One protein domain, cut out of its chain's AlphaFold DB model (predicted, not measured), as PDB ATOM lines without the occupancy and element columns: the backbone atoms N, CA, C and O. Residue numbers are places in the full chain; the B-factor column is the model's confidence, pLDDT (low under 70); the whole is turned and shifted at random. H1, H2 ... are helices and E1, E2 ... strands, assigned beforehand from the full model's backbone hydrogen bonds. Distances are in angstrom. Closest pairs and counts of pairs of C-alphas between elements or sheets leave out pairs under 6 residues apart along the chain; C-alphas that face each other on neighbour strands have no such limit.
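What this domain is: This is residues 115 to 186 of the 349 residues of the protein "UCH domain-containing protein" of Coprinellus micaceus (UniProt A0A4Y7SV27). With little regular structure, this is an elongated, loose frame: the small hairpin of E1 and E2 at one end, the strand pair E3 and E4 with the short helix H1 toward the other, and unnamed stretches between. The 72 printed residues hold E1, E2, E3, H1, E4 in that order, with 23 residues in named elements, class mixed. Both sheets are antiparallel; the radius of gyration of the C-alphas is 16.2 A, the spans 45 by 29 by 17 A.

How they stand to each other: E1, residues 132 to 135, and E2, residues 139 to 142, form an antiparallel hairpin; N 133 and O 141 are within hydrogen-bond range at 3.0 A. E3, residues 152 to 155, and E4, residues 172 to 175, are antiparallel, with N 153 and O 174 at 2.8 A. H1, residues 162 to 168, has 1 of 3 O i to N i+4 pairs and 2 of 4 O i to N i+3 pairs within range. E1 and E2 are apart from E3, H1 and E4.

Where its parts are: E1 begins at C-alpha 132 (16.338, -3.918, 42.235). H1 spans 10.5 A. E4, 10.3 A long, ends at C-alpha 175 (34.226, -22.677, 38.743).

The domain as a whole: The farthest C-alphas, of Lys 137 and Gly 169, are 47.1 A apart. The printed part has no cut and no long link. Residues 182 to 186 are under pLDDT 70.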
ATOM      1  N   ILE A 115      36.569   4.473  31.668       93.50
ATOM      2  CA  ILE A 115      36.776   3.043  31.445       93.50
ATOM      3  C   ILE A 115      37.213   2.440  32.776       93.50
ATOM      4  O   ILE A 115      38.166   2.912  33.391       93.50
ATOM      5  N   VAL A 116      36.504   1.408  33.230       93.81
ATOM      6  CA  VAL A 116      36.841   0.662  34.448       93.81
ATOM      7  C   VAL A 116      37.425  -0.680  34.025       93.81
ATOM      8  O   VAL A 116      36.786  -1.421  33.282       93.81
ATOM      9  N   SER A 117      38.641  -0.978  34.478       94.38
ATOM     10  CA  SER A 117      39.346  -2.235  34.191       94.38
ATOM     11  C   SER A 117      39.816  -2.897  35.484       94.38
ATOM     12  O   SER A 117      40.034  -2.211  36.482       94.38
ATOM     13  N   ILE A 118      39.939  -4.226  35.481       94.62
ATOM     14  CA  ILE A 118      40.281  -5.027  36.663       94.62
ATOM     15  C   ILE A 118      41.792  -5.279  36.703       94.62
ATOM     16  O   ILE A 118      42.347  -5.901  35.799       94.62
ATOM     17  N   GLU A 119      42.470  -4.820  37.753       94.62
ATOM     18  CA  GLU A 119      43.927  -4.977  37.895       94.62
ATOM     19  C   GLU A 119      44.343  -6.381  38.347       94.62
ATOM     20  O   GLU A 119      45.328  -6.934  37.870       94.62
ATOM     21  N   SER A 120      43.580  -6.992  39.247       94.56
ATOM     22  CA  SER A 120      43.832  -8.346  39.731       94.56
ATOM     23  C   SER A 120      42.519  -8.990  40.133       94.56
ATOM     24  O   SER A 120      41.645  -8.310  40.673       94.56
ATOM     25  N   LEU A 121      42.389 -10.292  39.909       93.69
ATOM     26  CA  LEU A 121      41.210 -11.026  40.337       93.69
ATOM     27  C   LEU A 121      41.486 -11.798  41.633       93.69
ATOM     28  O   LEU A 121      42.554 -12.400  41.768       93.69
ATOM     29  N   PRO A 122      40.535 -11.808  42.581       95.38
ATOM     30  CA  PRO A 122      40.664 -12.584  43.803       95.38
ATOM     31  C   PRO A 122      40.550 -14.092  43.516       95.38
ATOM     32  O   PRO A 122      39.895 -14.491  42.549       95.38
ATOM     33  N   PRO A 123      41.112 -14.962  44.374       95.56
ATOM     34  CA  PRO A 123      40.950 -16.412  44.238       95.56
ATOM     35  C   PRO A 123      39.485 -16.858  44.372       95.56
ATOM     36  O   PRO A 123      39.095 -17.873  43.804       95.56
ATOM     37  N   ILE A 124      38.666 -16.089  45.097       96.00
ATOM     38  CA  ILE A 124      37.229 -16.315  45.264       96.00
ATOM     39  C   ILE A 124      36.488 -15.099  44.712       96.00
ATOM     40  O   ILE A 124      36.644 -13.990  45.223       96.00
ATOM     41  N   LEU A 125      35.679 -15.313  43.674       95.44
ATOM     42  CA  LEU A 125      34.866 -14.274  43.048       95.44
ATOM     43  C   LEU A 125      33.429 -14.334  43.578       95.44
ATOM     44  O   LEU A 125      32.747 -15.345  43.423       95.44
ATOM     45  N   ILE A 126      32.960 -13.237  44.177       95.19
ATOM     46  CA  ILE A 126      31.583 -13.099  44.669       95.19
ATOM     47  C   ILE A 126      30.822 -12.164  43.730       95.19
ATOM     48  O   ILE A 126      31.196 -11.003  43.566       95.19
ATOM     49  N   TRP A 127      29.739 -12.658  43.122       93.19
ATOM     50  CA  TRP A 127      28.931 -11.881  42.180       93.19
ATOM     51  C   TRP A 127      27.576 -11.503  42.780       93.19
ATOM     52  O   TRP A 127      26.722 -12.353  43.031       93.19
ATOM     53  N   HIS A 128      27.360 -10.203  42.971       92.88
ATOM     54  CA  HIS A 128      26.073  -9.662  43.395       92.88
ATOM     55  C   HIS A 128      25.216  -9.267  42.187       92.88
ATOM     56  O   HIS A 128      25.616  -8.434  41.374       92.88
ATOM     57  N   PHE A 129      24.005  -9.821  42.093       91.94
ATOM     58  CA  PHE A 129      23.022  -9.412  41.088       91.94
ATOM     59  C   PHE A 129      22.184  -8.258  41.610       91.94
ATOM     60  O   PHE A 129      21.419  -8.410  42.564       91.94
ATOM     61  N   LYS A 130      22.265  -7.115  40.932       92.06
ATOM     62  CA  LYS A 130      21.342  -6.008  41.162       92.06
ATOM     63  C   LYS A 130      19.970  -6.384  40.596       92.06
ATOM     64  O   LYS A 130      19.702  -6.193  39.418       92.06
ATOM     65  N   ARG A 131      19.111  -6.956  41.442       91.38
ATOM     66  CA  ARG A 131      17.719  -7.308  41.098       91.38
ATOM     67  C   ARG A 131      16.718  -6.198  41.404       91.38
ATOM     68  O   ARG A 131      15.529  -6.420  41.240       91.38
ATOM     69  N   PHE A 132      17.183  -5.041  41.859       93.62
ATOM     70  CA  PHE A 132      16.338  -3.918  42.235       93.62
ATOM     71  C   PHE A 132      16.797  -2.670  41.489       93.62
ATOM     72  O   PHE A 132      17.955  -2.250  41.607       93.62
ATOM     73  N   GLU A 133      15.891  -2.097  40.708       93.19
ATOM     74  CA  GLU A 133      16.098  -0.834  40.017       93.19
ATOM     75  C   GLU A 133      15.209   0.233  40.642       93.19
ATOM     76  O   GLU A 133      14.004   0.053  40.782       93.19
ATOM     77  N   TYR A 134      15.817   1.351  41.031       94.06
ATOM     78  CA  TYR A 134      15.096   2.505  41.547       94.06
ATOM     79  C   TYR A 134      14.773   3.431  40.376       94.06
ATOM     80  O   TYR A 134      15.672   4.044  39.796       94.06
ATOM     81  N   GLY A 135      13.497   3.500  40.009       92.19
ATOM     82  CA  GLY A 135      12.980   4.429  39.012       92.19
ATOM     83  C   GLY A 135      12.316   5.628  39.681       92.19
ATOM     84  O   GLY A 135      11.517   5.460  40.595       92.19
ATOM     85  N   VAL A 136      12.580   6.838  39.177       91.94
ATOM     86  CA  VAL A 136      12.015   8.090  39.723       91.94
ATOM     87  C   VAL A 136      10.479   8.074  39.751       91.94
ATOM     88  O   VAL A 136       9.878   8.660  40.636       91.94
ATOM     89  N   LYS A 137       9.834   7.377  38.803       92.06
ATOM     90  CA  LYS A 137       8.366   7.347  38.669       92.06
ATOM     91  C   LYS A 137       7.671   6.173  39.363       92.06
ATOM     92  O   LYS A 137       6.482   6.255  39.627       92.06
ATOM     93  N   VAL A 138       8.377   5.067  39.579       86.75
ATOM     94  CA  VAL A 138       7.788   3.772  39.987       86.75
ATOM     95  C   VAL A 138       8.382   3.233  41.290       86.75
ATOM     96  O   VAL A 138       7.977   2.174  41.755       86.75
ATOM     97  N   GLY A 139       9.329   3.951  41.897       92.19
ATOM     98  CA  GLY A 139      10.020   3.497  43.098       92.19
ATOM     99  C   GLY A 139      10.984   2.343  42.813       92.19
ATOM    100  O   GLY A 139      11.607   2.278  41.751       92.19
ATOM    101  N   CYS A 140      11.154   1.453  43.792       92.00
ATOM    102  CA  CYS A 140      12.025   0.284  43.694       92.00
ATOM    103  C   CYS A 140      11.290  -0.877  43.015       92.00
ATOM    104  O   CYS A 140      10.357  -1.440  43.584       92.00
ATOM    105  N   VAL A 141      11.721  -1.260  41.816       93.62
ATOM    106  CA  VAL A 141      11.125  -2.367  41.060       93.62
ATOM    107  C   VAL A 141      12.072  -3.560  41.057       93.62
ATOM    108  O   VAL A 141      13.264  -3.439  40.761       93.62
ATOM    109  N   LYS A 142      11.532  -4.742  41.373       93.12
ATOM    110  CA  LYS A 142      12.267  -6.002  41.276       93.12
ATOM    111  C   LYS A 142      12.357  -6.447  39.814       93.12
ATOM    112  O   LYS A 142      11.348  -6.738  39.178       93.12
ATOM    113  N   VAL A 143      13.575  -6.581  39.305       92.56
ATOM    114  CA  VAL A 143      13.858  -7.113  37.971       92.56
ATOM    115  C   VAL A 143      13.622  -8.627  37.981       92.56
ATOM    116  O   VAL A 143      14.372  -9.397  38.589       92.56
ATOM    117  N   GLY A 144      12.549  -9.053  37.311       90.81
ATOM    118  CA  GLY A 144      12.132 -10.455  37.184       90.81
ATOM    119  C   GLY A 144      12.900 -11.265  36.134       90.81
ATOM    120  O   GLY A 144      12.529 -12.402  35.856       90.81
ATOM    121  N   GLN A 145      13.955 -10.707  35.535       94.06
ATOM    122  CA  GLN A 145      14.698 -11.371  34.469       94.06
ATOM    123  C   GLN A 145      15.422 -12.621  34.990       94.06
ATOM    124  O   GLN A 145      16.170 -12.581  35.975       94.06
ATOM    125  N   GLN A 146      15.212 -13.750  34.312       91.75
ATOM    126  CA  GLN A 146      15.941 -14.978  34.598       91.75
ATOM    127  C   GLN A 146      17.384 -14.841  34.099       91.75
ATOM    128  O   GLN A 146      17.626 -14.690  32.905       91.75
ATOM    129  N   VAL A 147      18.344 -14.932  35.018       92.19
ATOM    130  CA  VAL A 147      19.773 -14.989  34.693       92.19
ATOM    131  C   VAL A 147      20.215 -16.448  34.734       92.19
ATOM    132  O   VAL A 147      20.006 -17.130  35.744       92.19
ATOM    133  N   ARG A 148      20.778 -16.934  33.625       92.88
ATOM    134  CA  ARG A 148      21.371 -18.273  33.522       92.88
ATOM    135  C   ARG A 148      22.863 -18.182  33.842       92.88
ATOM    136  O   ARG A 148      23.514 -17.229  33.428       92.88
ATOM    137  N   PHE A 149      23.369 -19.167  34.576       91.44
ATOM    138  CA  PHE A 149      24.783 -19.294  34.925       91.44
ATOM    139  C   PHE A 149      25.298 -20.622  34.404       91.44
ATOM    140  O   PHE A 149      24.600 -21.631  34.515       91.44
ATOM    141  N   GLU A 150      26.500 -20.600  33.850       94.62
ATOM    142  CA  GLU A 150      27.247 -21.805  33.510       94.62
ATOM    143  C   GLU A 150      28.069 -22.256  34.728       94.62
ATOM    144  O   GLU A 150      28.317 -21.472  35.649       94.62
ATOM    145  N   GLU A 151      28.454 -23.535  34.759       96.00
ATOM    146  CA  GLU A 151      29.316 -24.074  35.822       96.00
ATOM    147  C   GLU A 151      30.710 -23.433  35.787       96.00
ATOM    148  O   GLU A 151      31.343 -23.258  36.829       96.00
ATOM    149  N   GLU A 152      31.159 -23.033  34.598       95.94
ATOM    150  CA  GLU A 152      32.432 -22.364  34.374       95.94
ATOM    151  C   GLU A 152      32.200 -20.952  33.830       95.94
ATOM    152  O   GLU A 152      31.500 -20.742  32.843       95.94
ATOM    153  N   LEU A 153      32.799 -19.959  34.483       95.62
ATOM    154  CA  LEU A 153      32.784 -18.567  34.060       95.62
ATOM    155  C   LEU A 153      34.129 -18.226  33.421       95.62
ATOM    156  O   LEU A 153      35.153 -18.195  34.107       95.62
ATOM    157  N   SER A 154      34.108 -17.910  32.125       94.81
ATOM    158  CA  SER A 154      35.264 -17.343  31.431       94.81
ATOM    159  C   SER A 154      35.252 -15.819  31.513       94.81
ATOM    160  O   SER A 154      34.311 -15.147  31.084       94.81
ATOM    161  N   LEU A 155      36.318 -15.248  32.067       93.88
ATOM    162  CA  LEU A 155      36.559 -13.812  32.036       93.88
ATOM    163  C   LEU A 155      37.462 -13.495  30.848       93.88
ATOM    164  O   LEU A 155      38.605 -13.956  30.765       93.88
ATOM    165  N   SER A 156      36.929 -12.698  29.919       91.19
ATOM    166  CA  SER A 156      37.707 -12.201  28.788       91.19
ATOM    167  C   SER A 156      38.832 -11.298  29.286       91.19
ATOM    168  O   SER A 156      38.633 -10.475  30.185       91.19
ATOM    169  N   GLY A 157      39.994 -11.396  28.638       89.06
ATOM    170  CA  GLY A 157      41.124 -10.517  28.909       89.06
ATOM    171  C   GLY A 157      40.757  -9.040  28.779       89.06
ATOM    172  O   GLY A 157      41.329  -8.229  29.490       89.06
ATOM    173  N   ASP A 158      39.775  -8.676  27.947       90.38
ATOM    174  CA  ASP A 158      39.363  -7.282  27.711       90.38
ATOM    175  C   ASP A 158      38.882  -6.533  28.956       90.38
ATOM    176  O   ASP A 158      39.006  -5.311  29.004       90.38
ATOM    177  N   LEU A 159      38.387  -7.254  29.963       91.12
ATOM    178  CA  LEU A 159      37.973  -6.679  31.246       91.12
ATOM    179  C   LEU A 159      39.164  -6.378  32.166       91.12
ATOM    180  O   LEU A 159      39.044  -5.598  33.111       91.12
ATOM    181  N   MET A 160      40.312  -6.999  31.900       93.25
ATOM    182  CA  MET A 160      41.523  -6.852  32.692       93.25
ATOM    183  C   MET A 160      42.313  -5.617  32.258       93.25
ATOM    184  O   MET A 160      42.386  -5.275  31.072       93.25
ATOM    185  N   ALA A 161      42.966  -4.974  33.222       92.56
ATOM    186  CA  ALA A 161      43.933  -3.921  32.961       92.56
ATOM    187  C   ALA A 161      45.064  -4.447  32.057       92.56
ATOM    188  O   ALA A 161      45.427  -5.625  32.098       92.56
ATOM    189  N   SER A 162      45.658  -3.569  31.249       88.12
ATOM    190  CA  SER A 162      46.715  -3.935  30.292       88.12
ATOM    191  C   SER A 162      47.914  -4.638  30.944       88.12
ATOM    192  O   SER A 162      48.503  -5.535  30.342       88.12
ATOM    193  N   ILE A 163      48.241  -4.271  32.186       86.69
ATOM    194  CA  ILE A 163      49.294  -4.905  32.990       86.69
ATOM    195  C   ILE A 163      48.906  -6.346  33.338       86.69
ATOM    196  O   ILE A 163      49.684  -7.272  33.127       86.69
ATOM    197  N   ALA A 164      47.671  -6.548  33.789       85.56
ATOM    198  CA  ALA A 164      47.161  -7.850  34.194       85.56
ATOM    199  C   ALA A 164      47.018  -8.822  33.013       85.56
ATOM    200  O   ALA A 164      47.306 -10.011  33.152       85.56
ATOM    201  N   LYS A 165      46.655  -8.312  31.825       86.81
ATOM    202  CA  LYS A 165      46.603  -9.099  30.578       86.81
ATOM    203  C   LYS A 165      47.927  -9.816  30.291       86.81
ATOM    204  O   LYS A 165      47.912 -10.971  29.873       86.81
ATOM    205  N   LYS A 166      49.065  -9.144  30.519       86.88
ATOM    206  CA  LYS A 166      50.400  -9.712  30.260       86.88
ATOM    207  C   LYS A 166      50.742 -10.836  31.231       86.88
ATOM    208  O   LYS A 166      51.303 -11.841  30.811       86.88
ATOM    209  N   THR A 167      50.390 -10.677  32.504       86.38
ATOM    210  CA  THR A 167      50.717 -11.654  33.549       86.38
ATOM    211  C   THR A 167      49.906 -12.935  33.412       86.38
ATOM    212  O   THR A 167      50.446 -14.023  33.594       86.38
ATOM    213  N   THR A 168      48.619 -12.829  33.078       83.88
ATOM    214  CA  THR A 168      47.746 -14.008  33.075       83.88
ATOM    215  C   THR A 168      47.869 -14.852  31.804       83.88
ATOM    216  O   THR A 168      47.536 -16.034  31.823       83.88
ATOM    217  N   GLY A 169      48.370 -14.282  30.702       83.38
ATOM    218  CA  GLY A 169      48.734 -15.035  29.494       83.38
ATOM    219  C   GLY A 169      47.584 -15.782  28.798       83.38
ATOM    220  O   GLY A 169      47.841 -16.592  27.912       83.38
ATOM    221  N   GLY A 170      46.325 -15.539  29.179       88.38
ATOM    222  CA  GLY A 170      45.165 -16.247  28.646       88.38
ATOM    223  C   GLY A 170      43.846 -15.906  29.353       88.38
ATOM    224  O   GLY A 170      43.829 -15.076  30.267       88.38
ATOM    225  N   PRO A 171      42.730 -16.521  28.915       89.62
ATOM    226  CA  PRO A 171      41.431 -16.382  29.565       89.62
ATOM    227  C   PRO A 171      41.454 -16.977  30.977       89.62
ATOM    228  O   PRO A 171      42.096 -18.000  31.225       89.62
ATOM    229  N   ILE A 172      40.730 -16.332  31.891       93.88
ATOM    230  CA  ILE A 172      40.665 -16.718  33.304       93.88
ATOM    231  C   ILE A 172      39.354 -17.452  33.540       93.88
ATOM    232  O   ILE A 172      38.303 -16.983  33.111       93.88
ATOM    233  N   TRP A 173      39.425 -18.589  34.229       95.94
ATOM    234  CA  TRP A 173      38.288 -19.475  34.451       95.94
ATOM    235  C   TRP A 173      37.964 -19.553  35.937       95.94
ATOM    236  O   TRP A 173      38.848 -19.809  36.756       95.94
ATOM    237  N   TYR A 174      36.694 -19.354  36.276       96.94
ATOM    238  CA  TYR A 174      36.153 -19.587  37.613       96.94
ATOM    239  C   TYR A 174      35.159 -20.733  37.568       96.94
ATOM    240  O   TYR A 174      34.295 -20.763  36.697       96.94
ATOM    241  N   LYS A 175      35.239 -21.642  38.539       97.19
ATOM    242  CA  LYS A 175      34.226 -22.677  38.743       97.19
ATOM    243  C   LYS A 175      33.183 -22.193  39.747       97.19
ATOM    244  O   LYS A 175      33.540 -21.656  40.798       97.19
ATOM    245  N   LEU A 176      31.905 -22.395  39.444       96.44
ATOM    246  CA  LEU A 176      30.806 -22.103  40.355       96.44
ATOM    247  C   LEU A 176      30.844 -23.085  41.534       96.44
ATOM    248  O   LEU A 176      30.559 -24.268  41.379       96.44
ATOM    249  N   THR A 177      31.198 -22.591  42.719       95.06
ATOM    250  CA  THR A 177      31.309 -23.415  43.934       95.06
ATOM    251  C   THR A 177      30.037 -23.421  44.770       95.06
ATOM    252  O   THR A 177      29.691 -24.439  45.360       95.06
ATOM    253  N   ALA A 178      29.324 -22.298  44.833       91.94
ATOM    254  CA  ALA A 178      28.119 -22.169  45.637       91.94
ATOM    255  C   ALA A 178      27.131 -21.193  45.002       91.94
ATOM    256  O   ALA A 178      27.510 -20.202  44.375       91.94
ATOM    257  N   ARG A 179      25.839 -21.452  45.224       85.94
ATOM    258  CA  ARG A 179      24.756 -20.556  44.830       85.94
ATOM    259  C   ARG A 179      23.935 -20.179  46.056       85.94
ATOM    260  O   ARG A 179      23.031 -20.902  46.463       85.94
ATOM    261  N   ALA A 180      24.221 -19.011  46.616       83.88
ATOM    262  CA  ALA A 180      23.342 -18.398  47.598       83.88
ATOM    263  C   ALA A 180      22.221 -17.662  46.855       83.88
ATOM    264  O   ALA A 180      22.464 -16.649  46.194       83.88
ATOM    265  N   VAL A 181      20.991 -18.176  46.921       75.94
ATOM    266  CA  VAL A 181      19.824 -17.455  46.401       75.94
ATOM    267  C   VAL A 181      19.056 -16.865  47.569       75.94
ATOM    268  O   VAL A 181      18.254 -17.539  48.208       75.94
ATOM    269  N   ALA A 182      19.277 -15.578  47.823       69.75
ATOM    270  CA  ALA A 182      18.364 -14.794  48.638       69.75
ATOM    271  C   ALA A 182      17.098 -14.537  47.807       69.75
ATOM    272  O   ALA A 182      17.044 -13.638  46.962       69.75
ATOM    273  N   PHE A 183      16.091 -15.394  47.969       63.31
ATOM    274  CA  PHE A 183      14.780 -15.159  47.386       63.31
ATOM    275  C   PHE A 183      14.031 -14.139  48.245       63.31
ATOM    276  O   PHE A 183      13.441 -14.482  49.264       63.31
ATOM    277  N   CYS A 184      13.980 -12.885  47.794       58.94
ATOM    278  CA  CYS A 184      12.908 -11.987  48.215       58.94
ATOM    279  C   CYS A 184      11.624 -12.480  47.541       58.94
ATOM    280  O   CYS A 184      11.439 -12.254  46.338       58.94
ATOM    281  N   HIS A 185      10.781 -13.231  48.249       58.91
ATOM    282  CA  HIS A 185       9.490 -13.651  47.706       58.91
ATOM    283  C   HIS A 185       8.648 -12.398  47.397       58.91
ATOM    284  O   HIS A 185       8.582 -11.504  48.236       58.91
ATOM    285  N   PRO A 186       8.022 -12.288  46.210       57.03
ATOM    286  CA  PRO A 186       7.222 -11.114  45.843       57.03
ATOM    287  C   PRO A 186       5.910 -10.972  46.635       57.03
ATOM    288  O   PRO A 186       5.190 -10.011  46.414       57.03
TER     289      PRO A 186